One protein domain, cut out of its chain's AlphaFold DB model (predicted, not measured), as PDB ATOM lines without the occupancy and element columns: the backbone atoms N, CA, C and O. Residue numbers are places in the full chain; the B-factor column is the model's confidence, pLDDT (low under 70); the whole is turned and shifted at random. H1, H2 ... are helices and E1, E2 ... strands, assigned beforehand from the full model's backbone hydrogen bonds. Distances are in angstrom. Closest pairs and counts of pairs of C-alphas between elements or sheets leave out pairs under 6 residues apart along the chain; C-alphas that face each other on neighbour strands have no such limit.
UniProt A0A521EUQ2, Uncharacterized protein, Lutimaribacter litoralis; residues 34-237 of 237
ATOM      1  N   ILE A  34     -24.414   4.382  11.821       95.25
ATOM      2  CA  ILE A  34     -24.774   4.412  13.235       95.25
ATOM      3  C   ILE A  34     -23.588   3.822  13.971       95.25
ATOM      4  O   ILE A  34     -23.213   2.682  13.700       95.25
ATOM      5  N   GLU A  35     -23.010   4.565  14.900       96.19
ATOM      6  CA  GLU A  35     -21.962   4.048  15.769       96.19
ATOM      7  C   GLU A  35     -22.289   4.322  17.226       96.19
ATOM      8  O   GLU A  35     -22.545   5.462  17.594       96.19
ATOM      9  N   ILE A  36     -22.263   3.273  18.045       97.56
ATOM     10  CA  ILE A  36     -22.548   3.322  19.477       97.56
ATOM     11  C   ILE A  36     -21.309   2.844  20.220       97.56
ATOM     12  O   ILE A  36     -20.918   1.692  20.053       97.56
ATOM     13  N   ILE A  37     -20.729   3.689  21.071       97.25
ATOM     14  CA  ILE A  37     -19.650   3.331  21.995       97.25
ATOM     15  C   ILE A  37     -20.202   3.343  23.417       97.25
ATOM     16  O   ILE A  37     -20.647   4.374  23.919       97.25
ATOM     17  N   VAL A  38     -20.130   2.200  24.087       97.44
ATOM     18  CA  VAL A  38     -20.470   2.044  25.500       97.44
ATOM     19  C   VAL A  38     -19.184   1.946  26.301       97.44
ATOM     20  O   VAL A  38     -18.386   1.035  26.088       97.44
ATOM     21  N   GLY A  39     -18.979   2.880  27.222       95.81
ATOM     22  CA  GLY A  39     -17.907   2.848  28.209       95.81
ATOM     23  C   GLY A  39     -18.460   2.444  29.567       95.81
ATOM     24  O   GLY A  39     -19.340   3.122  30.084       95.81
ATOM     25  N   THR A  40     -17.932   1.379  30.159       95.81
ATOM     26  CA  THR A  40     -18.280   0.936  31.512       95.81
ATOM     27  C   THR A  40     -17.045   1.027  32.386       95.81
ATOM     28  O   THR A  40     -16.008   0.443  32.066       95.81
ATOM     29  N   ARG A  41     -17.151   1.741  33.504       92.06
ATOM     30  CA  ARG A  41     -16.095   1.831  34.504       92.06
ATOM     31  C   ARG A  41     -16.383   0.910  35.677       92.06
ATOM     32  O   ARG A  41     -17.449   0.975  36.282       92.06
ATOM     33  N   ASN A  42     -15.386   0.116  36.038       88.69
ATOM     34  CA  ASN A  42     -15.384  -0.703  37.239       88.69
ATOM     35  C   ASN A  42     -14.007  -0.610  37.912       88.69
ATOM     36  O   ASN A  42     -12.989  -0.702  37.233       88.69
ATOM     37  N   ALA A  43     -13.976  -0.384  39.229       83.88
ATOM     38  CA  ALA A  43     -12.744  -0.266  40.019       83.88
ATOM     39  C   ALA A  43     -11.676   0.676  39.406       83.88
ATOM     40  O   ALA A  43     -10.483   0.391  39.430       83.88
ATOM     41  N   GLY A  44     -12.111   1.798  38.821       81.69
ATOM     42  CA  GLY A  44     -11.221   2.787  38.199       81.69
ATOM     43  C   GLY A  44     -10.746   2.452  36.781       81.69
ATOM     44  O   GLY A  44     -10.176   3.325  36.136       81.69
ATOM     45  N   GLN A  45     -11.033   1.255  36.262       86.75
ATOM     46  CA  GLN A  45     -10.729   0.862  34.885       86.75
ATOM     47  C   GLN A  45     -11.962   1.000  33.998       86.75
ATOM     48  O   GLN A  45     -13.065   0.614  34.389       86.75
ATOM     49  N   THR A  46     -11.785   1.543  32.798       90.12
ATOM     50  CA  THR A  46     -12.867   1.724  31.824       90.12
ATOM     51  C   THR A  46     -12.707   0.758  30.657       90.12
ATOM     52  O   THR A  46     -11.758   0.859  29.881       90.12
ATOM     53  N   GLN A  47     -13.682  -0.128  30.477       95.00
ATOM     54  CA  GLN A  47     -13.818  -0.943  29.275       95.00
ATOM     55  C   GLN A  47     -14.758  -0.247  28.294       95.00
ATOM     56  O   GLN A  47     -15.811   0.255  28.682       95.00
ATOM     57  N   ARG A  48     -14.391  -0.225  27.017       96.81
ATOM     58  CA  ARG A  48     -15.214   0.296  25.929       96.81
ATOM     59  C   ARG A  48     -15.590  -0.826  24.984       96.81
ATOM     60  O   ARG A  48     -14.756  -1.669  24.661       96.81
ATOM     61  N   ILE A  49     -16.835  -0.820  24.535       98.19
ATOM     62  CA  ILE A  49     -17.325  -1.666  23.452       98.19
ATOM     63  C   ILE A  49     -18.032  -0.755  22.464       98.19
ATOM     64  O   ILE A  49     -18.903   0.016  22.855       98.19
ATOM     65  N   ALA A  50     -17.659  -0.850  21.199       98.19
ATOM     66  CA  ALA A  50     -18.279  -0.106  20.126       98.19
ATOM     67  C   ALA A  50     -18.933  -1.040  19.117       98.19
ATOM     68  O   ALA A  50     -18.408  -2.118  18.832       98.19
ATOM     69  N   TYR A  51     -20.047  -0.586  18.561       98.25
ATOM     70  CA  TYR A  51     -20.770  -1.225  17.475       98.25
ATOM     71  C   TYR A  51     -21.017  -0.207  16.378       98.25
ATOM     72  O   TYR A  51     -21.406   0.922  16.668       98.25
ATOM     73  N   ARG A  52     -20.826  -0.613  15.126       97.12
ATOM     74  CA  ARG A  52     -21.064   0.237  13.965       97.12
ATOM     75  C   ARG A  52     -21.866  -0.499  12.920       97.12
ATOM     76  O   ARG A  52     -21.450  -1.560  12.463       97.12
ATOM     77  N   LEU A  53     -22.967   0.116  12.517       96.62
ATOM     78  CA  LEU A  53     -23.818  -0.312  11.423       96.62
ATOM     79  C   LEU A  53     -23.703   0.702  10.281       96.62
ATOM     80  O   LEU A  53     -24.054   1.871  10.440       96.62
ATOM     81  N   SER A  54     -23.194   0.268   9.130       94.31
ATOM     82  CA  SER A  54     -23.148   1.104   7.926       94.31
ATOM     83  C   SER A  54     -24.537   1.275   7.303       94.31
ATOM     84  O   SER A  54     -25.411   0.427   7.480       94.31
ATOM     85  N   GLY A  55     -24.706   2.294   6.458       91.75
ATOM     86  CA  GLY A  55     -25.920   2.518   5.660       91.75
ATOM     87  C   GLY A  55     -26.240   1.381   4.684       91.75
ATOM     88  O   GLY A  55     -27.370   1.214   4.251       91.75
ATOM     89  N   THR A  56     -25.253   0.537   4.368       92.38
ATOM     90  CA  THR A  56     -25.446  -0.702   3.595       92.38
ATOM     91  C   THR A  56     -25.880  -1.895   4.458       92.38
ATOM     92  O   THR A  56     -26.044  -3.007   3.947       92.38
ATOM     93  N   GLY A  57     -26.060  -1.684   5.765       94.81
ATOM     94  CA  GLY A  57     -26.472  -2.693   6.730       94.81
ATOM     95  C   GLY A  57     -25.368  -3.675   7.105       94.81
ATOM     96  O   GLY A  57     -25.656  -4.857   7.294       94.81
ATOM     97  N   VAL A  58     -24.107  -3.241   7.152       97.12
ATOM     98  CA  VAL A  58     -22.986  -4.068   7.623       97.12
ATOM     99  C   VAL A  58     -22.640  -3.676   9.055       97.12
ATOM    100  O   VAL A  58     -22.282  -2.528   9.308       97.12
ATOM    101  N   LEU A  59     -22.741  -4.638   9.970       98.00
ATOM    102  CA  LEU A  59     -22.419  -4.497  11.385       98.00
ATOM    103  C   LEU A  59     -20.975  -4.937  11.662       98.00
ATOM    104  O   LEU A  59     -20.533  -5.986  11.180       98.00
ATOM    105  N   SER A  60     -20.266  -4.183  12.496       97.94
ATOM    106  CA  SER A  60     -19.035  -4.611  13.161       97.94
ATOM    107  C   SER A  60     -19.010  -4.171  14.622       97.94
ATOM    108  O   SER A  60     -19.742  -3.264  15.020       97.94
ATOM    109  N   ALA A  61     -18.158  -4.815  15.416       98.44
ATOM    110  CA  ALA A  61     -17.934  -4.472  16.808       98.44
ATOM    111  C   ALA A  61     -16.449  -4.555  17.178       98.44
ATOM    112  O   ALA A  61     -15.690  -5.353  16.618       98.44
ATOM    113  N   ALA A  62     -16.037  -3.754  18.156       98.50
ATOM    114  CA  ALA A  62     -14.722  -3.849  18.779       98.50
ATOM    115  C   ALA A  62     -14.795  -3.494  20.266       98.50
ATOM    116  O   ALA A  62     -15.698  -2.786  20.699       98.50
ATOM    117  N   SER A  63     -13.834  -3.972  21.054       98.25
ATOM    118  CA  SER A  63     -13.706  -3.630  22.472       98.25
ATOM    119  C   SER A  63     -12.269  -3.318  22.844       98.25
ATOM    120  O   SER A  63     -11.346  -3.932  22.301       98.25
ATOM    121  N   TRP A  64     -12.084  -2.374  23.760       97.00
ATOM    122  CA  TRP A  64     -10.771  -1.964  24.241       97.00
ATOM    123  C   TRP A  64     -10.818  -1.386  25.656       97.00
ATOM    124  O   TRP A  64     -11.885  -1.042  26.165       97.00
ATOM    125  N   THR A  65      -9.659  -1.271  26.297       93.94
ATOM    126  CA  THR A  65      -9.517  -0.663  27.629       93.94
ATOM    127  C   THR A  65      -9.111   0.809  27.548       93.94
ATOM    128  O   THR A  65      -8.772   1.334  26.486       93.94
ATOM    129  N   ASP A  66      -9.126   1.508  28.678       88.44
ATOM    130  CA  ASP A  66      -8.573   2.856  28.821       88.44
ATOM    131  C   ASP A  66      -7.045   2.931  28.716       88.44
ATOM    132  O   ASP A  66      -6.529   4.013  28.461       88.44
ATOM    133  N   GLN A  67      -6.327   1.805  28.788       88.81
ATOM    134  CA  GLN A  67      -4.901   1.717  28.433       88.81
ATOM    135  C   GLN A  67      -4.678   1.525  26.924       88.81
ATOM    136  O   GLN A  67      -3.615   1.063  26.510       88.81
ATOM    137  N   ASN A  68      -5.675   1.844  26.091       90.88
ATOM    138  CA  ASN A  68      -5.610   1.708  24.637       90.88
ATOM    139  C   ASN A  68      -5.296   0.272  24.167       90.88
ATOM    140  O   ASN A  68      -4.715   0.069  23.101       90.88
ATOM    141  N   GLN A  69      -5.679  -0.746  24.941       94.25
ATOM    142  CA  GLN A  69      -5.504  -2.144  24.545       94.25
ATOM    143  C   GLN A  69      -6.752  -2.650  23.832       94.25
ATOM    144  O   GLN A  69      -7.829  -2.675  24.423       94.25
ATOM    145  N   LEU A  70      -6.616  -3.077  22.577       97.25
ATOM    146  CA  LEU A  70      -7.678  -3.734  21.822       97.25
ATOM    147  C   LEU A  70      -7.855  -5.159  22.353       97.25
ATOM    148  O   LEU A  70      -6.960  -5.996  22.235       97.25
ATOM    149  N   THR A  71      -9.019  -5.443  22.925       97.69
ATOM    150  CA  THR A  71      -9.318  -6.723  23.583       97.69
ATOM    151  C   THR A  71     -10.205  -7.632  22.745       97.69
ATOM    152  O   THR A  71     -10.200  -8.846  22.942       97.69
ATOM    153  N   GLY A  72     -10.951  -7.078  21.786       98.19
ATOM    154  CA  GLY A  72     -11.860  -7.862  20.956       98.19
ATOM    155  C   GLY A  72     -12.251  -7.164  19.661       98.19
ATOM    156  O   GLY A  72     -12.418  -5.948  19.650       98.19
ATOM    157  N   VAL A  73     -12.436  -7.936  18.594       98.25
ATOM    158  CA  VAL A  73     -12.975  -7.489  17.300       98.25
ATOM    159  C   VAL A  73     -13.945  -8.528  16.752       98.25
ATOM    160  O   VAL A  73     -13.723  -9.731  16.903       98.25
ATOM    161  N   SER A  74     -15.016  -8.088  16.104       98.12
ATOM    162  CA  SER A  74     -15.906  -8.980  15.366       98.12
ATOM    163  C   SER A  74     -15.452  -9.131  13.913       98.12
ATOM    164  O   SER A  74     -14.675  -8.336  13.382       98.12
ATOM    165  N   LYS A  75     -15.997 -10.136  13.224       95.69
ATOM    166  CA  LYS A  75     -16.090 -10.090  11.758       95.69
ATOM    167  C   LYS A  75     -17.183  -9.091  11.361       95.69
ATOM    168  O   LYS A  75     -18.107  -8.854  12.139       95.69
ATOM    169  N   THR A  76     -17.097  -8.530  10.158       94.50
ATOM    170  CA  THR A  76     -18.192  -7.743   9.572       94.50
ATOM    171  C   THR A  76     -19.326  -8.665   9.137       94.50
ATOM    172  O   THR A  76     -19.066  -9.687   8.497       94.50
ATOM    173  N   ILE A  77     -20.570  -8.308   9.445       96.69
ATOM    174  CA  ILE A  77     -21.749  -9.143   9.182       96.69
ATOM    175  C   ILE A  77     -22.820  -8.309   8.493       96.69
ATOM    176  O   ILE A  77     -23.089  -7.181   8.892       96.69
ATOM    177  N   LYS A  78     -23.436  -8.854   7.443       96.81
ATOM    178  CA  LYS A  78     -24.483  -8.162   6.689       96.81
ATOM    179  C   LYS A  78     -25.849  -8.435   7.319       96.81
ATOM    180  O   LYS A  78     -26.380  -9.530   7.172       96.81
ATOM    181  N   LEU A  79     -26.409  -7.427   7.980       95.75
ATOM    182  CA  LEU A  79     -27.786  -7.405   8.482       95.75
ATOM    183  C   LEU A  79     -28.774  -6.867   7.432       95.75
ATOM    184  O   LEU A  79     -29.955  -7.194   7.457       95.75
ATOM    185  N   GLY A  80     -28.289  -6.064   6.481       94.06
ATOM    186  CA  GLY A  80     -29.094  -5.473   5.409       94.06
ATOM    187  C   GLY A  80     -29.625  -4.075   5.737       94.06
ATOM    188  O   GLY A  80     -29.714  -3.685   6.898       94.06
ATOM    189  N   VAL A  81     -29.946  -3.312   4.689       93.94
ATOM    190  CA  VAL A  81     -30.289  -1.877   4.775       93.94
ATOM    191  C   VAL A  81     -31.506  -1.620   5.670       93.94
ATOM    192  O   VAL A  81     -31.484  -0.686   6.456       93.94
ATOM    193  N   GLY A  82     -32.505  -2.510   5.670       95.50
ATOM    194  CA  GLY A  82     -33.677  -2.365   6.545       95.50
ATOM    195  C   GLY A  82     -33.345  -2.335   8.044       95.50
ATOM    196  O   GLY A  82     -34.011  -1.632   8.795       95.50
ATOM    197  N   ASN A  83     -32.280  -3.025   8.483       95.88
ATOM    198  CA  ASN A  83     -31.811  -2.933   9.872       95.88
ATOM    199  C   ASN A  83     -31.208  -1.556  10.182       95.88
ATOM    200  O   ASN A  83     -31.342  -1.064  11.300       95.88
ATOM    201  N   PHE A  84     -30.546  -0.932   9.204       95.62
ATOM    202  CA  PHE A  84     -30.026   0.424   9.346       95.62
ATOM    203  C   PHE A  84     -31.170   1.436   9.433       95.62
ATOM    204  O   PHE A  84     -31.209   2.221  10.378       95.62
ATOM    205  N   ASP A  85     -32.133   1.369   8.512       94.88
ATOM    206  CA  ASP A  85     -33.274   2.289   8.478       94.88
ATOM    207  C   ASP A  85     -34.112   2.208   9.761       94.88
ATOM    208  O   ASP A  85     -34.471   3.238  10.338       94.88
ATOM    209  N   GLN A  86     -34.365   0.989  10.252       96.12
ATOM    210  CA  GLN A  86     -35.073   0.780  11.514       96.12
ATOM    211  C   GLN A  86     -34.302   1.378  12.696       96.12
ATOM    212  O   GLN A  86     -34.872   2.133  13.478       96.12
ATOM    213  N   ALA A  87     -32.994   1.125  12.796       96.38
ATOM    214  CA  ALA A  87     -32.181   1.671  13.880       96.38
ATOM    215  C   ALA A  87     -32.094   3.211  13.836       96.38
ATOM    216  O   ALA A  87     -32.120   3.854  14.887       96.38
ATOM    217  N   ILE A  88     -32.049   3.831  12.645       94.81
ATOM    218  CA  ILE A  88     -32.176   5.292  12.502       94.81
ATOM    219  C   ILE A  88     -33.523   5.768  13.057       94.81
ATOM    220  O   ILE A  88     -33.560   6.740  13.817       94.81
ATOM    221  N   ALA A  89     -34.622   5.101  12.692       94.56
ATOM    222  CA  ALA A  89     -35.961   5.462  13.143       94.56
ATOM    223  C   ALA A  89     -36.112   5.344  14.668       94.56
ATOM    224  O   ALA A  89     -36.672   6.249  15.290       94.56
ATOM    225  N   ASP A  90     -35.560   4.291  15.265       95.44
ATOM    226  CA  ASP A  90     -35.596   4.043  16.708       95.44
ATOM    227  C   ASP A  90     -34.791   5.100  17.488       95.44
ATOM    228  O   ASP A  90     -35.208   5.577  18.544       95.44
ATOM    229  N   LEU A  91     -33.643   5.523  16.953       95.56
ATOM    230  CA  LEU A  91     -32.727   6.460  17.617       95.56
ATOM    231  C   LEU A  91     -33.044   7.943  17.348       95.56
ATOM    232  O   LEU A  91     -32.428   8.829  17.958       95.56
ATOM    233  N   LYS A  92     -33.996   8.256  16.459       90.75
ATOM    234  CA  LYS A  92     -34.262   9.632  15.994       90.75
ATOM    235  C   LYS A  92     -34.578  10.611  17.130       90.75
ATOM    236  O   LYS A  92     -34.099  11.741  17.117       90.75
ATOM    237  N   ASP A  93     -35.275  10.169  18.174       90.38
ATOM    238  CA  ASP A  93     -35.728  11.044  19.264       90.38
ATOM    239  C   ASP A  93     -34.773  11.059  20.469       90.38
ATOM    240  O   ASP A  93     -34.975  11.811  21.425       90.38
ATOM    241  N   LEU A  94     -33.686  10.280  20.424       93.31
ATOM    242  CA  LEU A  94     -32.745  10.175  21.536       93.31
ATOM    243  C   LEU A  94     -31.919  11.459  21.722       93.31
ATOM    244  O   LEU A  94     -31.061  11.792  20.912       93.31
ATOM    245  N   LYS A  95     -32.134  12.173  22.829       90.69
ATOM    246  CA  LYS A  95     -31.417  13.419  23.151       90.69
ATOM    247  C   LYS A  95     -30.200  13.174  24.037       90.69
ATOM    248  O   LYS A  95     -30.244  12.298  24.902       90.69
ATOM    249  N   SER A  96     -29.162  13.997  23.879       86.25
ATOM    250  CA  SER A  96     -28.023  14.050  24.802       86.25
ATOM    251  C   SER A  96     -28.460  14.382  26.227       86.25
ATOM    252  O   SER A  96     -29.388  15.157  26.440       86.25
ATOM    253  N   SER A  97     -27.754  13.806  27.192       82.31
ATOM    254  CA  SER A  97     -27.858  14.097  28.620       82.31
ATOM    255  C   SER A  97     -26.454  13.966  29.224       82.31
ATOM    256  O   SER A  97     -26.145  12.938  29.841       82.31
ATOM    257  N   PRO A  98     -25.560  14.940  28.963       69.31
ATOM    258  CA  PRO A  98     -24.213  14.929  29.524       69.31
ATOM    259  C   PRO A  98     -24.271  15.012  31.061       69.31
ATOM    260  O   PRO A  98     -25.289  15.443  31.610       69.31
ATOM    261  N   PRO A  99     -23.208  14.592  31.772       61.97
ATOM    262  CA  PRO A  99     -23.170  14.706  33.223       61.97
ATOM    263  C   PRO A  99     -23.340  16.173  33.660       61.97
ATOM    264  O   PRO A  99     -22.900  17.077  32.942       61.97
ATOM    265  N   PRO A 100     -23.963  16.422  34.824       59.38
ATOM    266  CA  PRO A 100     -24.133  17.772  35.339       59.38
ATOM    267  C   PRO A 100     -22.770  18.447  35.543       59.38
ATOM    268  O   PRO A 100     -21.850  17.863  36.118       59.38
ATOM    269  N   SER A 101     -22.646  19.688  35.072       61.81
ATOM    270  CA  SER A 101     -21.538  20.570  35.437       61.81
ATOM    271  C   SER A 101     -21.810  21.159  36.820       61.81
ATOM    272  O   SER A 101     -22.837  21.813  37.007       61.81
ATOM    273  N   TYR A 102     -20.904  20.961  37.774       53.69
ATOM    274  CA  TYR A 102     -21.023  21.556  39.104       53.69
ATOM    275  C   TYR A 102     -20.417  22.964  39.089       53.69
ATOM    276  O   TYR A 102     -19.264  23.152  38.703       53.69
ATOM    277  N   ALA A 103     -21.215  23.966  39.462       55.19
ATOM    278  CA  ALA A 103     -20.820  25.377  39.434       55.19
ATOM    279  C   ALA A 103     -19.864  25.777  40.578       55.19
ATOM    280  O   ALA A 103     -19.305  26.868  40.558       55.19
ATOM    281  N   ASP A 104     -19.672  24.905  41.565       68.50
ATOM    282  CA  ASP A 104     -18.881  25.130  42.781       68.50
ATOM    283  C   ASP A 104     -17.428  24.631  42.677       68.50
ATOM    284  O   ASP A 104     -16.694  24.625  43.663       68.50
ATOM    285  N   GLY A 105     -16.993  24.210  41.485       53.34
ATOM    286  CA  GLY A 105     -15.642  23.691  41.271       53.34
ATOM    287  C   GLY A 105     -15.435  22.261  41.777       53.34
ATOM    288  O   GLY A 105     -14.312  21.756  41.704       53.34
ATOM    289  N   THR A 106     -16.489  21.577  42.243       65.75
ATOM    290  CA  THR A 106     -16.405  20.152  42.568       65.75
ATOM    291  C   THR A 106     -16.120  19.373  41.290       65.75
ATOM    292  O   THR A 106     -16.901  19.411  40.338       65.75
ATOM    293  N   ILE A 107     -14.989  18.665  41.249       59.56
ATOM    294  CA  ILE A 107     -14.651  17.810  40.109       59.56
ATOM    295  C   ILE A 107     -15.662  16.653  40.104       59.56
ATOM    296  O   ILE A 107     -15.661  15.862  41.050       59.56
ATOM    297  N   PRO A 108     -16.521  16.529  39.073       64.56
ATOM    298  CA  PRO A 108     -17.455  15.420  38.996       64.56
ATOM    299  C   PRO A 108     -16.676  14.107  39.019       64.56
ATOM    300  O   PRO A 108     -15.766  13.914  38.204       64.56
ATOM    301  N   THR A 109     -17.068  13.167  39.880       70.12
ATOM    302  CA  THR A 109     -16.650  11.775  39.699       70.12
ATOM    303  C   THR A 109     -17.094  11.361  38.303       70.12
ATOM    304  O   THR A 109     -18.282  11.493  37.987       70.12
ATOM    305  N   PRO A 110     -16.186  10.896  37.428       75.50
ATOM    306  CA  PRO A 110     -16.620  10.610  36.082       75.50
ATOM    307  C   PRO A 110     -17.583   9.406  36.108       75.50
ATOM    308  O   PRO A 110     -17.453   8.532  36.970       75.50
ATOM    309  N   PRO A 111     -18.568   9.367  35.206       83.62
ATOM    310  CA  PRO A 111     -19.682   8.431  35.294       83.62
ATOM    311  C   PRO A 111     -19.225   6.973  35.145       83.62
ATOM    312  O   PRO A 111     -18.256   6.678  34.441       83.62
ATOM    313  N   ASN A 112     -19.947   6.053  35.794       89.94
ATOM    314  CA  ASN A 112     -19.684   4.611  35.685       89.94
ATOM    315  C   ASN A 112     -20.100   4.026  34.331       89.94
ATOM    316  O   ASN A 112     -19.626   2.961  33.948       89.94
ATOM    317  N   LEU A 113     -20.982   4.718  33.615       92.69
ATOM    318  CA  LEU A 113     -21.446   4.349  32.291       92.69
ATOM    319  C   LEU A 113     -21.433   5.590  31.399       92.69
ATOM    320  O   LEU A 113     -21.873   6.663  31.806       92.69
ATOM    321  N   THR A 114     -20.963   5.435  30.172       93.25
ATOM    322  CA  THR A 114     -21.116   6.423  29.106       93.25
ATOM    323  C   THR A 114     -21.639   5.736  27.862       93.25
ATOM    324  O   THR A 114     -21.142   4.672  27.498       93.25
ATOM    325  N   VAL A 115     -22.590   6.361  27.180       95.56
ATOM    326  CA  VAL A 115     -23.018   5.952  25.842       95.56
ATOM    327  C   VAL A 115     -22.793   7.129  24.907       95.56
ATOM    328  O   VAL A 115     -23.379   8.198  25.081       95.56
ATOM    329  N   GLU A 116     -21.919   6.928  23.933       94.31
ATOM    330  CA  GLU A 116     -21.669   7.844  22.827       94.31
ATOM    331  C   GLU A 116     -22.317   7.268  21.578       94.31
ATOM    332  O   GLU A 116     -22.160   6.084  21.286       94.31
ATOM    333  N   LEU A 117     -23.052   8.093  20.850       95.06
ATOM    334  CA  LEU A 117     -23.751   7.693  19.643       95.06
ATOM    335  C   LEU A 117     -23.487   8.724  18.546       95.06
ATOM    336  O   LEU A 117     -23.768   9.906  18.733       95.06
ATOM    337  N   ALA A 118     -23.008   8.268  17.395       93.31
ATOM    338  CA  ALA A 118     -22.937   9.050  16.168       93.31
ATOM    339  C   ALA A 118     -23.951   8.509  15.154       93.31
ATOM    340  O   ALA A 118     -24.012   7.306  14.899       93.31
ATOM    341  N   LEU A 119     -24.747   9.412  14.584       92.06
ATOM    342  CA  LEU A 119     -25.764   9.125  13.578       92.06
ATOM    343  C   LEU A 119     -25.507   9.990  12.343       92.06
ATOM    344  O   LEU A 119     -25.572  11.219  12.428       92.06
ATOM    345  N   ALA A 120     -25.289   9.358  11.195       87.88
ATOM    346  CA  ALA A 120     -25.329  10.007   9.888       87.88
ATOM    347  C   ALA A 120     -26.273   9.227   8.968       87.88
ATOM    348  O   ALA A 120     -26.170   8.007   8.861       87.88
ATOM    349  N   ASN A 121     -27.188   9.920   8.292       81.81
ATOM    350  CA  ASN A 121     -28.141   9.315   7.358       81.81
ATOM    351  C   ASN A 121     -28.063  10.009   5.991       81.81
ATOM    352  O   ASN A 121     -28.990  10.700   5.573       81.81
ATOM    353  N   GLY A 122     -26.912   9.871   5.328       72.12
ATOM    354  CA  GLY A 122     -26.627  10.505   4.040       72.12
ATOM    355  C   GLY A 122     -25.853  11.826   4.154       72.12
ATOM    356  O   GLY A 122     -25.268  12.097   5.205       72.12
ATOM    357  N   PRO A 123     -25.825  12.633   3.072       62.97
ATOM    358  CA  PRO A 123     -25.091  13.894   3.027       62.97
ATOM    359  C   PRO A 123     -25.668  14.893   4.031       62.97
ATOM    360  O   PRO A 123     -26.820  15.307   3.914       62.97
ATOM    361  N   GLY A 124     -24.876  15.283   5.025       63.75
ATOM    362  CA  GLY A 124     -25.324  16.188   6.080       63.75
ATOM    363  C   GLY A 124     -24.444  16.138   7.323       63.75
ATOM    364  O   GLY A 124     -23.407  15.485   7.342       63.75
ATOM    365  N   SER A 125     -24.859  16.852   8.371       71.69
ATOM    366  CA  SER A 125     -24.151  16.879   9.653       71.69
ATOM    367  C   SER A 125     -24.383  15.598  10.454       71.69
ATOM    368  O   SER A 125     -25.527  15.166  10.614       71.69
ATOM    369  N   VAL A 126     -23.322  15.065  11.053       85.12
ATOM    370  CA  VAL A 126     -23.401  14.003  12.061       85.12
ATOM    371  C   VAL A 126     -24.166  14.508  13.283       85.12
ATOM    372  O   VAL A 126     -23.814  15.525  13.889       85.12
ATOM    373  N   ARG A 127     -25.190  13.764  13.704       88.81
ATOM    374  CA  ARG A 127     -25.810  13.958  15.016       88.81
ATOM    375  C   ARG A 127     -25.056  13.128  16.043       88.81
ATOM    376  O   ARG A 127     -25.054  11.903  15.976       88.81
ATOM    377  N   PHE A 128     -24.466  13.814  17.015       89.38
ATOM    378  CA  PHE A 128     -23.757  13.187  18.121       89.38
ATOM    379  C   PHE A 128     -24.589  13.257  19.405       89.38
ATOM    380  O   PHE A 128     -25.098  14.319  19.771       89.38
ATOM    381  N   VAL A 129     -24.720  12.130  20.098       92.06
ATOM    382  CA  VAL A 129     -25.462  11.994  21.351       92.06
ATOM    383  C   VAL A 129     -24.543  11.432  22.428       92.06
ATOM    384  O   VAL A 129     -23.897  10.409  22.227       92.06
ATOM    385  N   LEU A 130     -24.508  12.092  23.587       91.62
ATOM    386  CA  LEU A 130     -23.776  11.629  24.769       91.62
ATOM    387  C   LEU A 130     -24.744  11.421  25.936       91.62
ATOM    388  O   LEU A 130     -25.543  12.307  26.253       91.62
ATOM    389  N   ARG A 131     -24.651  10.264  26.588       93.19
ATOM    390  CA  ARG A 131     -25.455   9.859  27.746       93.19
ATOM    391  C   ARG A 131     -24.568   9.266  28.834       93.19
ATOM    392  O   ARG A 131     -23.492   8.743  28.546       93.19
ATOM    393  N   THR A 132     -25.048   9.317  30.072       92.81
ATOM    394  CA  THR A 132     -24.409   8.671  31.238       92.81
ATOM    395  C   THR A 132     -25.257   7.544  31.837       92.81
ATOM    396  O   THR A 132     -24.935   6.976  32.877       92.81
ATOM    397  N   ASP A 133     -26.331   7.195  31.135       92.69
ATOM    398  CA  ASP A 133     -27.252   6.093  31.365       92.69
ATOM    399  C   ASP A 133     -27.346   5.217  30.101       92.69
ATOM    400  O   ASP A 133     -26.836   5.590  29.043       92.69
ATOM    401  N   MET A 134     -27.987   4.047  30.208       95.38
ATOM    402  CA  MET A 134     -28.296   3.180  29.066       95.38
ATOM    403  C   MET A 134     -29.756   3.404  28.645       95.38
ATOM    404  O   MET A 134     -30.654   2.896  29.318       95.38
ATOM    405  N   PRO A 135     -30.035   4.130  27.546       96.19
ATOM    406  CA  PRO A 135     -31.399   4.264  27.049       96.19
ATOM    407  C   PRO A 135     -31.961   2.899  26.634       96.19
ATOM    408  O   PRO A 135     -31.267   2.131  25.970       96.19
ATOM    409  N   ALA A 136     -33.232   2.623  26.943       96.25
ATOM    410  CA  ALA A 136     -33.873   1.343  26.613       96.25
ATOM    411  C   ALA A 136     -33.786   0.999  25.112       96.25
ATOM    412  O   ALA A 136     -33.528  -0.145  24.750       96.25
ATOM    413  N   VAL A 137     -33.919   2.007  24.243       96.06
ATOM    414  CA  VAL A 137     -33.780   1.838  22.789       96.06
ATOM    415  C   VAL A 137     -32.371   1.404  22.373       96.06
ATOM    416  O   VAL A 137     -32.214   0.521  21.538       96.06
ATOM    417  N   VAL A 138     -31.334   1.961  23.007       97.25
ATOM    418  CA  VAL A 138     -29.946   1.544  22.767       97.25
ATOM    419  C   VAL A 138     -29.735   0.132  23.303       97.25
ATOM    420  O   VAL A 138     -29.142  -0.698  22.623       97.25
ATOM    421  N   GLN A 139     -30.254  -0.175  24.494       97.19
ATOM    422  CA  GLN A 139     -30.141  -1.505  25.089       97.19
ATOM    423  C   GLN A 139     -30.761  -2.599  24.209       97.19
ATOM    424  O   GLN A 139     -30.160  -3.665  24.059       97.19
ATOM    425  N   ALA A 140     -31.934  -2.339  23.626       95.75
ATOM    426  CA  ALA A 140     -32.601  -3.265  22.717       95.75
ATOM    427  C   ALA A 140     -31.728  -3.550  21.485       95.75
ATOM    428  O   ALA A 140     -31.367  -4.702  21.253       95.75
ATOM    429  N   LEU A 141     -31.271  -2.500  20.789       96.44
ATOM    430  CA  LEU A 141     -30.381  -2.635  19.629       96.44
ATOM    431  C   LEU A 141     -29.095  -3.403  19.968       96.44
ATOM    432  O   LEU A 141     -28.694  -4.321  19.253       96.44
ATOM    433  N   LEU A 142     -28.448  -3.058  21.084       96.94
ATOM    434  CA  LEU A 142     -27.192  -3.687  21.491       96.94
ATOM    435  C   LEU A 142     -27.358  -5.153  21.900       96.94
ATOM    436  O   LEU A 142     -26.401  -5.917  21.775       96.94
ATOM    437  N   THR A 143     -28.538  -5.561  22.369       95.94
ATOM    438  CA  THR A 143     -28.819  -6.971  22.680       95.94
ATOM    439  C   THR A 143     -28.713  -7.818  21.415       95.94
ATOM    440  O   THR A 143     -27.964  -8.798  21.396       95.94
ATOM    441  N   ASP A 144     -29.354  -7.379  20.333       94.12
ATOM    442  CA  ASP A 144     -29.322  -8.073  19.044       94.12
ATOM    443  C   ASP A 144     -27.936  -7.998  18.399       94.12
ATOM    444  O   ASP A 144     -27.384  -9.001  17.934       94.12
ATOM    445  N   TRP A 145     -27.310  -6.820  18.423       97.06
ATOM    446  CA  TRP A 145     -26.001  -6.611  17.803       97.06
ATOM    447  C   TRP A 145     -24.885  -7.376  18.506       97.06
ATOM    448  O   TRP A 145     -23.950  -7.832  17.849       97.06
ATOM    449  N   LYS A 146     -24.976  -7.570  19.825       96.31
ATOM    450  CA  LYS A 146     -24.016  -8.382  20.581       96.31
ATOM    451  C   LYS A 146     -24.062  -9.853  20.176       96.31
ATOM    452  O   LYS A 146     -23.008 -10.483  20.108       96.31
ATOM    453  N   ILE A 147     -25.253 -10.391  19.915       95.25
ATOM    454  CA  ILE A 147     -25.425 -11.765  19.427       95.25
ATOM    455  C   ILE A 147     -24.918 -11.856  17.988       95.25
ATOM    456  O   ILE A 147     -24.166 -12.772  17.660       95.25
ATOM    457  N   ALA A 148     -25.289 -10.889  17.145       96.50
ATOM    458  CA  ALA A 148     -24.905 -10.881  15.742       96.50
ATOM    459  C   ALA A 148     -23.390 -10.748  15.558       96.50
ATOM    460  O   ALA A 148     -22.821 -11.509  14.788       96.50
ATOM    461  N   ALA A 149     -22.726  -9.830  16.268       97.38
ATOM    462  CA  ALA A 149     -21.304  -9.516  16.125       97.38
ATOM    463  C   ALA A 149     -20.483  -9.936  17.364       97.38
ATOM    464  O   ALA A 149     -19.985  -9.074  18.096       97.38
ATOM    465  N   PRO A 150     -20.290 -11.249  17.606       97.25
ATOM    466  CA  PRO A 150     -19.477 -11.718  18.718       97.25
ATOM    467  C   PRO A 150     -18.024 -11.259  18.558       97.25
ATOM    468  O   PRO A 150     -17.478 -11.206  17.451       97.25
ATOM    469  N   LEU A 151     -17.399 -10.932  19.687       98.12
ATOM    470  CA  LEU A 151     -16.026 -10.446  19.740       98.12
ATOM    471  C   LEU A 151     -15.042 -11.608  19.880       98.12
ATOM    472  O   LEU A 151     -15.212 -12.492  20.717       98.12
ATOM    473  N   TYR A 152     -13.975 -11.555  19.092       97.62
ATOM    474  CA  TYR A 152     -12.868 -12.503  19.113       97.62
ATOM    475  C   TYR A 152     -11.562 -11.785  19.418       97.62
ATOM    476  O   TYR A 152     -11.444 -10.575  19.209       97.62
ATOM    477  N   ARG A 153     -10.552 -12.542  19.859       97.25
ATOM    478  CA  ARG A 153      -9.217 -11.992  20.094       97.25
ATOM    479  C   ARG A 153      -8.681 -11.333  18.807       97.25
ATOM    480  O   ARG A 153      -8.664 -11.989  17.761       97.25
ATOM    481  N   PRO A 154      -8.232 -10.070  18.863       96.69
ATOM    482  CA  PRO A 154      -7.638  -9.398  17.715       96.69
ATOM    483  C   PRO A 154      -6.297 -10.027  17.324       96.69
ATOM    484  O   PRO A 154      -5.591 -10.619  18.143       96.69
ATOM    485  N   LYS A 155      -5.916  -9.862  16.052       96.00
ATOM    486  CA  LYS A 155      -4.538 -10.135  15.627       96.00
ATOM    487  C   LYS A 155      -3.594  -9.144  16.315       96.00
ATOM    488  O   LYS A 155      -4.013  -8.057  16.708       96.00
ATOM    489  N   ARG A 156      -2.326  -9.525  16.463       95.44
ATOM    490  CA  ARG A 156      -1.293  -8.613  16.966       95.44
ATOM    491  C   ARG A 156      -1.114  -7.430  16.021       95.44
ATOM    492  O   ARG A 156      -1.123  -7.622  14.804       95.44
ATOM    493  N   GLY A 157      -0.911  -6.245  16.584       93.94
ATOM    494  CA  GLY A 157      -0.635  -5.031  15.822       93.94
ATOM    495  C   GLY A 157      -1.280  -3.782  16.409       93.94
ATOM    496  O   GLY A 157      -1.836  -3.803  17.508       93.94
ATOM    497  N   THR A 158      -1.204  -2.705  15.632       94.12
ATOM    498  CA  THR A 158      -1.719  -1.384  15.994       94.12
ATOM    499  C   THR A 158      -2.892  -1.026  15.094       94.12
ATOM    500  O   THR A 158      -2.867  -1.269  13.886       94.12
ATOM    501  N   TYR A 159      -3.926  -0.443  15.684       95.00
ATOM    502  CA  TYR A 159      -5.198  -0.161  15.040       95.00
ATOM    503  C   TYR A 159      -5.630   1.276  15.308       95.00
ATOM    504  O   TYR A 159      -5.294   1.847  16.341       95.00
ATOM    505  N   VAL A 160      -6.405   1.843  14.393       94.81
ATOM    506  CA  VAL A 160      -7.095   3.120  14.571       94.81
ATOM    507  C   VAL A 160      -8.587   2.839  14.668       94.81
ATOM    508  O   VAL A 160      -9.139   2.155  13.804       94.81
ATOM    509  N   TRP A 161      -9.230   3.356  15.711       95.06
ATOM    510  CA  TRP A 161     -10.687   3.475  15.763       95.06
ATOM    511  C   TRP A 161     -11.079   4.907  15.413       95.06
ATOM    512  O   TRP A 161     -10.312   5.840  15.652       95.06
ATOM    513  N   THR A 162     -12.264   5.079  14.843       93.31
ATOM    514  CA  THR A 162     -12.820   6.391  14.488       93.31
ATOM    515  C   THR A 162     -14.276   6.438  14.906       93.31
ATOM    516  O   THR A 162     -14.913   5.397  14.937       93.31
ATOM    517  N   ILE A 163     -14.802   7.623  15.180       91.94
ATOM    518  CA  ILE A 163     -16.239   7.887  15.269       91.94
ATOM    519  C   ILE A 163     -16.487   9.270  14.650       91.94
ATOM    520  O   ILE A 163     -15.744  10.210  14.964       91.94
ATOM    521  N   PRO A 164     -17.485   9.428  13.767       89.00
ATOM    522  CA  PRO A 164     -17.870  10.745  13.277       89.00
ATOM    523  C   PRO A 164     -18.250  11.676  14.446       89.00
ATOM    524  O   PRO A 164     -18.886  11.252  15.414       89.00
ATOM    525  N   GLY A 165     -17.826  12.936  14.386       84.06
ATOM    526  CA  GLY A 165     -17.973  13.920  15.462       84.06
ATOM    527  C   GLY A 165     -18.972  15.036  15.130       84.06
ATOM    528  O   GLY A 165     -19.393  15.170  13.988       84.06
ATOM    529  N   PRO A 166     -19.371  15.860  16.117       75.12
ATOM    530  CA  PRO A 166     -20.245  17.007  15.874       75.12
ATOM    531  C   PRO A 166     -19.530  18.120  15.093       75.12
ATOM    532  O   PRO A 166     -18.302  18.203  15.078       75.12
ATOM    533  N   HIS A 167     -20.308  19.039  14.513       67.06
ATOM    534  CA  HIS A 167     -19.785  20.247  13.877       67.06
ATOM    535  C   HIS A 167     -19.092  21.128  14.938       67.06
ATOM    536  O   HIS A 167     -19.762  21.696  15.796       67.06
ATOM    537  N   ASN A 168     -17.758  21.215  14.883       69.12
ATOM    538  CA  ASN A 168     -16.868  21.923  15.818       69.12
ATOM    539  C   ASN A 168     -16.664  21.262  17.208       69.12
ATOM    540  O   ASN A 168     -17.127  21.780  18.226       69.12
ATOM    541  N   PRO A 169     -15.909  20.151  17.288       71.50
ATOM    542  CA  PRO A 169     -15.552  19.481  18.540       71.50
ATOM    543  C   PRO A 169     -14.438  20.196  19.335       71.50
ATOM    544  O   PRO A 169     -14.062  19.719  20.404       71.50
ATOM    545  N   GLY A 170     -13.888  21.307  18.824       77.62
ATOM    546  CA  GLY A 170     -12.744  22.020  19.398       77.62
ATOM    547  C   GLY A 170     -11.478  21.958  18.525       77.62
ATOM    548  O   GLY A 170     -11.562  21.639  17.336       77.62
ATOM    549  N   PRO A 171     -10.299  22.287  19.091       81.88
ATOM    550  CA  PRO A 171      -9.032  22.287  18.361       81.88
ATOM    551  C   PRO A 171      -8.693  20.905  17.787       81.88
ATOM    552  O   PRO A 171      -8.785  19.901  18.488       81.88
ATOM    553  N   SER A 172      -8.283  20.853  16.519       85.31
ATOM    554  CA  SER A 172      -7.931  19.598  15.850       85.31
ATOM    555  C   SER A 172      -6.487  19.183  16.125       85.31
ATOM    556  O   SER A 172      -5.569  19.977  15.934       85.31
ATOM    557  N   ASP A 173      -6.282  17.912  16.466       86.88
ATOM    558  CA  ASP A 173      -4.965  17.264  16.545       86.88
ATOM    559  C   ASP A 173      -4.445  16.829  15.164       86.88
ATOM    560  O   ASP A 173      -3.244  16.637  14.956       86.88
ATOM    561  N   LEU A 174      -5.360  16.630  14.215       87.25
ATOM    562  CA  LEU A 174      -5.085  16.273  12.831       87.25
ATOM    563  C   LEU A 174      -5.983  17.105  11.918       87.25
ATOM    564  O   LEU A 174      -7.196  17.131  12.097       87.25
ATOM    565  N   THR A 175      -5.407  17.737  10.904       88.44
ATOM    566  CA  THR A 175      -6.181  18.408   9.856       88.44
ATOM    567  C   THR A 175      -6.002  17.645   8.557       88.44
ATOM    568  O   THR A 175      -4.905  17.623   8.009       88.44
ATOM    569  N   VAL A 176      -7.068  17.009   8.074       83.81
ATOM    570  CA  VAL A 176      -7.098  16.334   6.776       83.81
ATOM    571  C   VAL A 176      -7.563  17.328   5.719       83.81
ATOM    572  O   VAL A 176      -8.652  17.896   5.794       83.81
ATOM    573  N   THR A 177      -6.723  17.533   4.720       81.62
ATOM    574  CA  THR A 177      -6.950  18.395   3.567       81.62
ATOM    575  C   THR A 177      -6.783  17.577   2.288       81.62
ATOM    576  O   THR A 177      -6.140  16.524   2.297       81.62
ATOM    577  N   PRO A 178      -7.309  18.040   1.143       79.12
ATOM    578  CA  PRO A 178      -7.046  17.386  -0.137       79.12
ATOM    579  C   PRO A 178      -5.548  17.213  -0.437       79.12
ATOM    580  O   PRO A 178      -5.168  16.264  -1.110       79.12
ATOM    581  N   GLN A 179      -4.689  18.102   0.072       77.44
ATOM    582  CA  GLN A 179      -3.244  18.080  -0.166       77.44
ATOM    583  C   GLN A 179      -2.513  17.014   0.660       77.44
ATOM    584  O   GLN A 179      -1.515  16.480   0.186       77.44
ATOM    585  N   ASN A 180      -2.996  16.692   1.864       79.12
ATOM    586  CA  ASN A 180      -2.362  15.713   2.755       79.12
ATOM    587  C   ASN A 180      -3.169  14.415   2.922       79.12
ATOM    588  O   ASN A 180      -2.782  13.538   3.684       79.12
ATOM    589  N   CYS A 181      -4.264  14.248   2.174       76.44
ATOM    590  CA  CYS A 181      -5.074  13.028   2.157       76.44
ATOM    591  C   CYS A 181      -4.268  11.767   1.762       76.44
ATOM    592  O   CYS A 181      -4.678  10.643   2.044       76.44
ATOM    593  N   GLY A 182      -3.108  11.940   1.117       74.00
ATOM    594  CA  GLY A 182      -2.164  10.858   0.831       74.00
ATOM    595  C   GLY A 182      -1.336  10.396   2.037       74.00
ATOM    596  O   GLY A 182      -0.801   9.286   2.001       74.00
ATOM    597  N   ASP A 183      -1.249  11.197   3.102       83.56
ATOM    598  CA  ASP A 183      -0.487  10.864   4.304       83.56
ATOM    599  C   ASP A 183      -1.134   9.683   5.027       83.56
ATOM    600  O   ASP A 183      -2.354   9.623   5.187       83.56
ATOM    601  N   GLY A 184      -0.314   8.747   5.514       86.38
ATOM    602  CA  GLY A 184      -0.799   7.480   6.071       86.38
ATOM    603  C   GLY A 184      -1.881   7.651   7.140       86.38
ATOM    604  O   GLY A 184      -2.925   7.013   7.055       86.38
ATOM    605  N   LEU A 185      -1.674   8.542   8.118       87.56
ATOM    606  CA  LEU A 185      -2.654   8.774   9.185       87.56
ATOM    607  C   LEU A 185      -3.900   9.517   8.693       87.56
ATOM    608  O   LEU A 185      -5.007   9.108   9.030       87.56
ATOM    609  N   ALA A 186      -3.736  10.562   7.877       87.69
ATOM    610  CA  ALA A 186      -4.856  11.311   7.309       87.69
ATOM    611  C   ALA A 186      -5.775  10.396   6.488       87.69
ATOM    612  O   ALA A 186      -6.987  10.370   6.708       87.69
ATOM    613  N   LYS A 187      -5.183   9.563   5.626       87.06
ATOM    614  CA  LYS A 187      -5.884   8.549   4.840       87.06
ATOM    615  C   LYS A 187      -6.587   7.522   5.722       87.06
ATOM    616  O   LYS A 187      -7.752   7.199   5.482       87.06
ATOM    617  N   THR A 188      -5.901   6.996   6.738       90.50
ATOM    618  CA  THR A 188      -6.479   6.016   7.666       90.50
ATOM    619  C   THR A 188      -7.673   6.616   8.402       90.50
ATOM    620  O   THR A 188      -8.735   6.013   8.390       90.50
ATOM    621  N   VAL A 189      -7.561   7.815   8.977       89.88
ATOM    622  CA  VAL A 189      -8.683   8.441   9.696       89.88
ATOM    623  C   VAL A 189      -9.847   8.743   8.751       89.88
ATOM    624  O   VAL A 189     -10.972   8.352   9.052       89.88
ATOM    625  N   ALA A 190      -9.593   9.351   7.588       87.56
ATOM    626  CA  ALA A 190     -10.646   9.683   6.627       87.56
ATOM    627  C   ALA A 190     -11.404   8.439   6.129       87.56
ATOM    628  O   ALA A 190     -12.631   8.426   6.114       87.56
ATOM    629  N   SER A 191     -10.685   7.369   5.779       87.00
ATOM    630  CA  SER A 191     -11.307   6.107   5.347       87.00
ATOM    631  C   SER A 191     -11.955   5.332   6.496       87.00
ATOM    632  O   SER A 191     -12.949   4.635   6.288       87.00
ATOM    633  N   GLY A 192     -11.419   5.472   7.711       89.94
ATOM    634  CA  GLY A 192     -11.947   4.872   8.927       89.94
ATOM    635  C   GLY A 192     -13.356   5.345   9.228       89.94
ATOM    636  O   GLY A 192     -14.203   4.508   9.513       89.94
ATOM    637  N   VAL A 193     -13.647   6.637   9.082       88.12
ATOM    638  CA  VAL A 193     -14.972   7.211   9.382       88.12
ATOM    639  C   VAL A 193     -16.080   6.607   8.516       88.12
ATOM    640  O   VAL A 193     -17.164   6.337   9.018       88.12
ATOM    641  N   SER A 194     -15.792   6.313   7.248       82.12
ATOM    642  CA  SER A 194     -16.731   5.679   6.310       82.12
ATOM    643  C   SER A 194     -16.640   4.145   6.268       82.12
ATOM    644  O   SER A 194     -17.355   3.493   5.506       82.12
ATOM    645  N   SER A 195     -15.721   3.544   7.029       88.62
ATOM    646  CA  SER A 195     -15.479   2.099   7.017       88.62
ATOM    647  C   SER A 195     -16.628   1.334   7.666       88.62
ATOM    648  O   SER A 195     -17.197   1.764   8.666       88.62
ATOM    649  N   THR A 196     -16.906   0.127   7.174       91.31
ATOM    650  CA  THR A 196     -17.818  -0.816   7.840       91.31
ATOM    651  C   THR A 196     -17.233  -1.404   9.127       91.31
ATOM    652  O   THR A 196     -17.972  -1.979   9.924       91.31
ATOM    653  N   SER A 197     -15.919  -1.279   9.343       92.88
ATOM    654  CA  SER A 197     -15.208  -1.780  10.525       92.88
ATOM    655  C   SER A 197     -14.938  -0.660  11.531       92.88
ATOM    656  O   SER A 197     -14.434   0.387  11.135       92.88
ATOM    657  N   ILE A 198     -15.199  -0.903  12.825       94.44
ATOM    658  CA  ILE A 198     -14.850   0.029  13.921       94.44
ATOM    659  C   ILE A 198     -13.350   0.331  13.953       94.44
ATOM    660  O   ILE A 198     -12.938   1.480  14.098       94.44
ATOM    661  N   VAL A 199     -12.534  -0.721  13.853       95.44
ATOM    662  CA  VAL A 199     -11.076  -0.621  13.878       95.44
ATOM    663  C   VAL A 199     -10.494  -0.994  12.527       95.44
ATOM    664  O   VAL A 199     -10.923  -1.958  11.892       95.44
ATOM    665  N   ILE A 200      -9.473  -0.257  12.117       93.69
ATOM    666  CA  ILE A 200      -8.689  -0.525  10.912       93.69
ATOM    667  C   ILE A 200      -7.199  -0.549  11.257       93.69
ATOM    668  O   ILE A 200      -6.799   0.084  12.236       93.69
ATOM    669  N   PRO A 201      -6.357  -1.281  10.506       94.38
ATOM    670  CA  PRO A 201      -4.918  -1.275  10.740       94.38
ATOM    671  C   PRO A 201      -4.350   0.146  10.707       94.38
ATOM    672  O   PRO A 201      -4.665   0.935   9.813       94.38
ATOM    673  N   ALA A 202      -3.514   0.468  11.689       92.50
ATOM    674  CA  ALA A 202      -2.811   1.737  11.719       92.50
ATOM    675  C   ALA A 202      -1.752   1.793  10.601       92.50
ATOM    676  O   ALA A 202      -1.187   0.759  10.230       92.50
ATOM    677  N   PRO A 203      -1.455   2.987  10.062       91.25
ATOM    678  CA  PRO A 203      -0.382   3.148   9.094       91.25
ATOM    679  C   PRO A 203       0.982   2.928   9.761       91.25
ATOM    680  O   PRO A 203       1.154   3.124  10.968       91.25
ATOM    681  N   VAL A 204       1.984   2.580   8.952       86.06
ATOM    682  CA  VAL A 204       3.380   2.529   9.404       86.06
ATOM    683  C   VAL A 204       3.790   3.902   9.953       86.06
ATOM    684  O   VAL A 204       3.485   4.931   9.353       86.06
ATOM    685  N   GLY A 205       4.477   3.923  11.098       80.44
ATOM    686  CA  GLY A 205       4.976   5.158  11.716       80.44
ATOM    687  C   GLY A 205       3.976   5.902  12.609       80.44
ATOM    688  O   GLY A 205       4.292   6.998  13.068       80.44
ATOM    689  N   ILE A 206       2.807   5.319  12.909       84.19
ATOM    690  CA  ILE A 206       1.811   5.896  13.835       84.19
ATOM    691  C   ILE A 206       2.386   6.243  15.220       84.19
ATOM    692  O   ILE A 206       1.968   7.209  15.852       84.19
ATOM    693  N   GLU A 207       3.398   5.502  15.670       75.88
ATOM    694  CA  GLU A 207       4.088   5.723  16.946       75.88
ATOM    695  C   GLU A 207       4.765   7.100  17.013       75.88
ATOM    696  O   GLU A 207       4.719   7.763  18.049       75.88
ATOM    697  N   ASN A 208       5.295   7.596  15.887       73.38
ATOM    698  CA  ASN A 208       5.902   8.928  15.805       73.38
ATOM    699  C   ASN A 208       4.873  10.047  16.006       73.38
ATOM    700  O   ASN A 208       5.222  11.128  16.478       73.38
ATOM    701  N   TYR A 209       3.614   9.807  15.632       73.38
ATOM    702  CA  TYR A 209       2.523  10.749  15.872       73.38
ATOM    703  C   TYR A 209       2.131  10.759  17.356       73.38
ATOM    704  O   TYR A 209       2.049  11.824  17.965       73.38
ATOM    705  N   LEU A 210       1.992   9.579  17.972       71.88
ATOM    706  CA  LEU A 210       1.684   9.451  19.403       71.88
ATOM    707  C   LEU A 210       2.769  10.060  20.300       71.88
ATOM    708  O   LEU A 210       2.451  10.728  21.282       71.88
ATOM    709  N   ALA A 211       4.042   9.887  19.939       66.88
ATOM    710  CA  ALA A 211       5.172  10.455  20.675       66.88
ATOM    711  C   ALA A 211       5.167  11.996  20.686       66.88
ATOM    712  O   ALA A 211       5.630  12.602  21.649       66.88
ATOM    713  N   LYS A 212       4.613  12.635  19.646       63.16
ATOM    714  CA  LYS A 212       4.500  14.101  19.538       63.16
ATOM    715  C   LYS A 212       3.269  14.675  20.253       63.16
ATOM    716  O   LYS A 212       3.268  15.858  20.572       63.16
ATOM    717  N   GLY A 213       2.233  13.863  20.487       57.81
ATOM    718  CA  GLY A 213       0.897  14.306  20.915       57.81
ATOM    719  C   GLY A 213       0.482  13.952  22.350       57.81
ATOM    720  O   GLY A 213      -0.671  14.185  22.702       57.81
ATOM    721  N   SER A 214       1.401  13.434  23.178       54.09
ATOM    722  CA  SER A 214       1.159  12.740  24.460       54.09
ATOM    723  C   SER A 214       0.621  11.317  24.281       54.09
ATOM    724  O   SER A 214      -0.547  11.095  23.958       54.09
ATOM    725  N   SER A 215       1.480  10.335  24.572       57.56
ATOM    726  CA  SER A 215       1.180   8.896  24.556       57.56
ATOM    727  C   SER A 215       0.094   8.464  25.553       57.56
ATOM    728  O   SER A 215      -0.377   7.332  25.481       57.56
ATOM    729  N   ALA A 216      -0.322   9.350  26.467       63.19
ATOM    730  CA  ALA A 216      -1.341   9.079  27.480       63.19
ATOM    731  C   ALA A 216      -2.780   9.379  27.017       63.19
ATOM    732  O   ALA A 216      -3.735   9.034  27.712       63.19
ATOM    733  N   ARG A 217      -2.971  10.042  25.867       76.12
ATOM    734  CA  ARG A 217      -4.313  10.383  25.374       76.12
ATOM    735  C   ARG A 217      -4.991   9.163  24.751       76.12
ATOM    736  O   ARG A 217      -4.409   8.456  23.936       76.12
ATOM    737  N   SER A 218      -6.262   8.948  25.092       80.25
ATOM    738  CA  SER A 218      -7.094   7.888  24.502       80.25
ATOM    739  C   SER A 218      -7.913   8.355  23.293       80.25
ATOM    740  O   SER A 218      -8.595   7.549  22.660       80.25
ATOM    741  N   ARG A 219      -7.920   9.665  23.010       87.81
ATOM    742  CA  ARG A 219      -8.740  10.291  21.968       87.81
ATOM    743  C   ARG A 219      -8.087  11.556  21.407       87.81
ATOM    744  O   ARG A 219      -7.583  12.397  22.158       87.81
ATOM    745  N   PHE A 220      -8.186  11.686  20.093       89.56
ATOM    746  CA  PHE A 220      -7.724  12.800  19.278       89.56
ATOM    747  C   PHE A 220      -8.868  13.311  18.397       89.56
ATOM    748  O   PHE A 220      -9.836  12.586  18.143       89.56
ATOM    749  N   ILE A 221      -8.756  14.553  17.943       90.50
ATOM    750  CA  ILE A 221      -9.724  15.234  17.083       90.50
ATOM    751  C   ILE A 221      -9.130  15.383  15.683       90.50
ATOM    752  O   ILE A 221      -8.053  15.954  15.518       90.50
ATOM    753  N   ALA A 222      -9.853  14.917  14.670       89.44
ATOM    754  CA  ALA A 222      -9.531  15.145  13.271       89.44
ATOM    755  C   ALA A 222     -10.531  16.118  12.639       89.44
ATOM    756  O   ALA A 222     -11.739  15.883  12.669       89.44
ATOM    757  N   TYR A 223     -10.018  17.188  12.033       89.56
ATOM    758  CA  TYR A 223     -10.756  17.973  11.051       89.56
ATOM    759  C   TYR A 223     -10.701  17.243   9.712       89.56
ATOM    760  O   TYR A 223      -9.615  16.915   9.231       89.56
ATOM    761  N   LEU A 224     -11.857  17.001   9.113       85.75
ATOM    762  CA  LEU A 224     -12.009  16.379   7.806       85.75
ATOM    763  C   LEU A 224     -12.594  17.396   6.813       85.75
ATOM    764  O   LEU A 224     -13.173  18.398   7.237       85.75
ATOM    765  N   PRO A 225     -12.476  17.182   5.490       79.50
ATOM    766  CA  PRO A 225     -13.098  18.053   4.490       79.50
ATOM    767  C   PRO A 225     -14.622  18.242   4.659       79.50
ATOM    768  O   PRO A 225     -15.425  17.544   4.045       79.50
ATOM    769  N   GLY A 226     -15.016  19.250   5.443       75.12
ATOM    770  CA  GLY A 226     -16.411  19.584   5.741       75.12
ATOM    771  C   GLY A 226     -17.022  18.831   6.927       75.12
ATOM    772  O   GLY A 226     -18.228  18.948   7.123       75.12
ATOM    773  N   ASP A 227     -16.227  18.091   7.703       81.06
ATOM    774  CA  ASP A 227     -16.709  17.307   8.846       81.06
ATOM    775  C   ASP A 227     -15.621  17.129   9.921       81.06
ATOM    776  O   ASP A 227     -14.507  17.641   9.800       81.06
ATOM    777  N   PHE A 228     -15.937  16.402  10.987       87.19
ATOM    778  CA  PHE A 228     -15.026  16.085  12.072       87.19
ATOM    779  C   PHE A 228     -15.135  14.620  12.473       87.19
ATOM    780  O   PHE A 228     -16.174  13.978  12.333       87.19
ATOM    781  N   ALA A 229     -14.065  14.097  13.056       89.50
ATOM    782  CA  ALA A 229     -14.091  12.795  13.698       89.50
ATOM    783  C   ALA A 229     -13.259  12.796  14.969       89.50
ATOM    784  O   ALA A 229     -12.238  13.482  15.069       89.50
ATOM    785  N   TYR A 230     -13.664  11.967  15.923       91.81
ATOM    786  CA  TYR A 230     -12.743  11.515  16.950       91.81
ATOM    787  C   TYR A 230     -12.057  10.242  16.477       91.81
ATOM    788  O   TYR A 230     -12.651   9.416  15.783       91.81
ATOM    789  N   PHE A 231     -10.809  10.067  16.880       92.62
ATOM    790  CA  PHE A 231     -10.084   8.827  16.652       92.62
ATOM    791  C   PHE A 231      -9.173   8.509  17.830       92.62
ATOM    792  O   PHE A 231      -8.883   9.358  18.675       92.62
ATOM    793  N   GLY A 232      -8.695   7.276  17.882       92.31
ATOM    794  CA  GLY A 232      -7.651   6.875  18.813       92.31
ATOM    795  C   GLY A 232      -6.886   5.674  18.290       92.31
ATOM    796  O   GLY A 232      -7.292   5.029  17.321       92.31
ATOM    797  N   VAL A 233      -5.752   5.402  18.925       92.75
ATOM    798  CA  VAL A 233      -4.839   4.331  18.524       92.75
ATOM    799  C   VAL A 233      -4.875   3.239  19.577       92.75
ATOM    800  O   VAL A 233      -4.790   3.538  20.763       92.75
ATOM    801  N   LEU A 234      -5.013   1.989  19.143       93.38
ATOM    802  CA  LEU A 234      -5.107   0.818  20.009       93.38
ATOM    803  C   LEU A 234      -4.025  -0.194  19.660       93.38
ATOM    804  O   LEU A 234      -3.727  -0.402  18.484       93.38
ATOM    805  N   ALA A 235      -3.490  -0.870  20.670       92.81
ATOM    806  CA  ALA A 235      -2.520  -1.944  20.511       92.81
ATOM    807  C   ALA A 235      -3.124  -3.304  20.883       92.81
ATOM    808  O   ALA A 235      -3.942  -3.406  21.795       92.81
ATOM    809  N   SER A 236      -2.694  -4.357  20.195       92.94
ATOM    810  CA  SER A 236      -3.057  -5.751  20.460       92.94
ATOM    811  C   SER A 236      -1.793  -6.609  20.587       92.94
ATOM    812  O   SER A 236      -0.965  -6.620  19.668       92.94
ATOM    813  N   GLY A 237      -1.653  -7.305  21.724       82.69
ATOM    814  CA  GLY A 237      -0.488  -8.123  22.110       82.69
ATOM    815  C   GLY A 237      -0.675  -9.639  22.027       82.69
ATOM    816  O   GLY A 237      -1.818 -10.145  21.930       82.69
TER     817      GLY A 237
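This is residues 34 to 237 of the 237 residues of an uncharacterized protein of Lutimaribacter litoralis (UniProt A0A521EUQ2). Two antiparallel sheets stand face to face with their strands crossed, a six-stranded one and a four-stranded one, with helices covering the faces turned away from each other. H1 and H2 pack on the large sheet; the small sheet curls round H3, with H4 beside its strands, while residues 101 to 107 stick out as a loop. The printed part has 204 residues with four named helices and ten named strands, in the order E1 E2 E3 E4 H1 E5 E6 H2 E7 H3 E8 H4 E9 E10; the class is mixed, helices and strands. The sheets run E4 E3 E2 E1 E5 E6 and E8 E7 E10 E9. The whole is compact, with a radius of gyration of the C-alphas of 16.6 A and spans of 49 by 42 by 36 A.

In the large sheet, E1 is residues 34 to 42, 26.3 A long, beginning at C-alpha 34 (-24.774, 4.412, 13.235). E2 is 45 to 54, 29.7 A; E3 58 to 65, 24.4 A; E4 70 to 73; E5 113 to 120, 23.4 A; E6 127 to 131. H1 is 81 to 91, 15.5 A, and H2 136 to 148, 18.7 A. In the small sheet, E7 is 157 to 164, 23.5 A; E8 199 to 201; E9 220 to 224; E10 227 to 236, 29.2 A, ending at C-alpha 236 (-3.057, -5.751, 20.460). H3 is 184 to 193 and H4 206 to 213.

E1 to E4 form a meander, each strand the antiparallel neighbour of the one before. N 36 and O 51 of the hairpin E1 and E2 are 2.9 A apart, and N 37 of E1 and O 116 of E5 2.8 A, within hydrogen-bond range. H1 and H2 are on the same face, making two layers, with heights over the sheet of 9.0 A and 9.8 A. They touch, through residues 137 to 141 of H2 alone, at a shallow tilt of 28 degrees, opposite ways; their closest C-alphas, of Asp 90 and Val 137, are 6.7 A apart. The two sheets form a sandwich, face to face, their strands at 53 degrees; the closest C-alphas of E4 and E10, of Leu 70 and Ser 236, are 5.2 A apart. N 159 of E7 and O 234 of E10 are 2.8 A apart, within hydrogen-bond range. H3 and H4 are on one face of the small sheet; the closest C-alphas of H3 and E7, of Thr 162 and Val 193, are 5.6 A apart. Every O i to N i+4 pair is within range in H1, H2 and H3, and 3 of 4 in H4.

The C-alphas farthest apart, of Lys 78 and Asp 104, are 49.4 A apart. The printed part has no cut. The links H1 to E5 and E7 to H3 are long. The pLDDT is under 70 at residues 98 to 108, 123 to 124, 167 to 168 and 211 to 216.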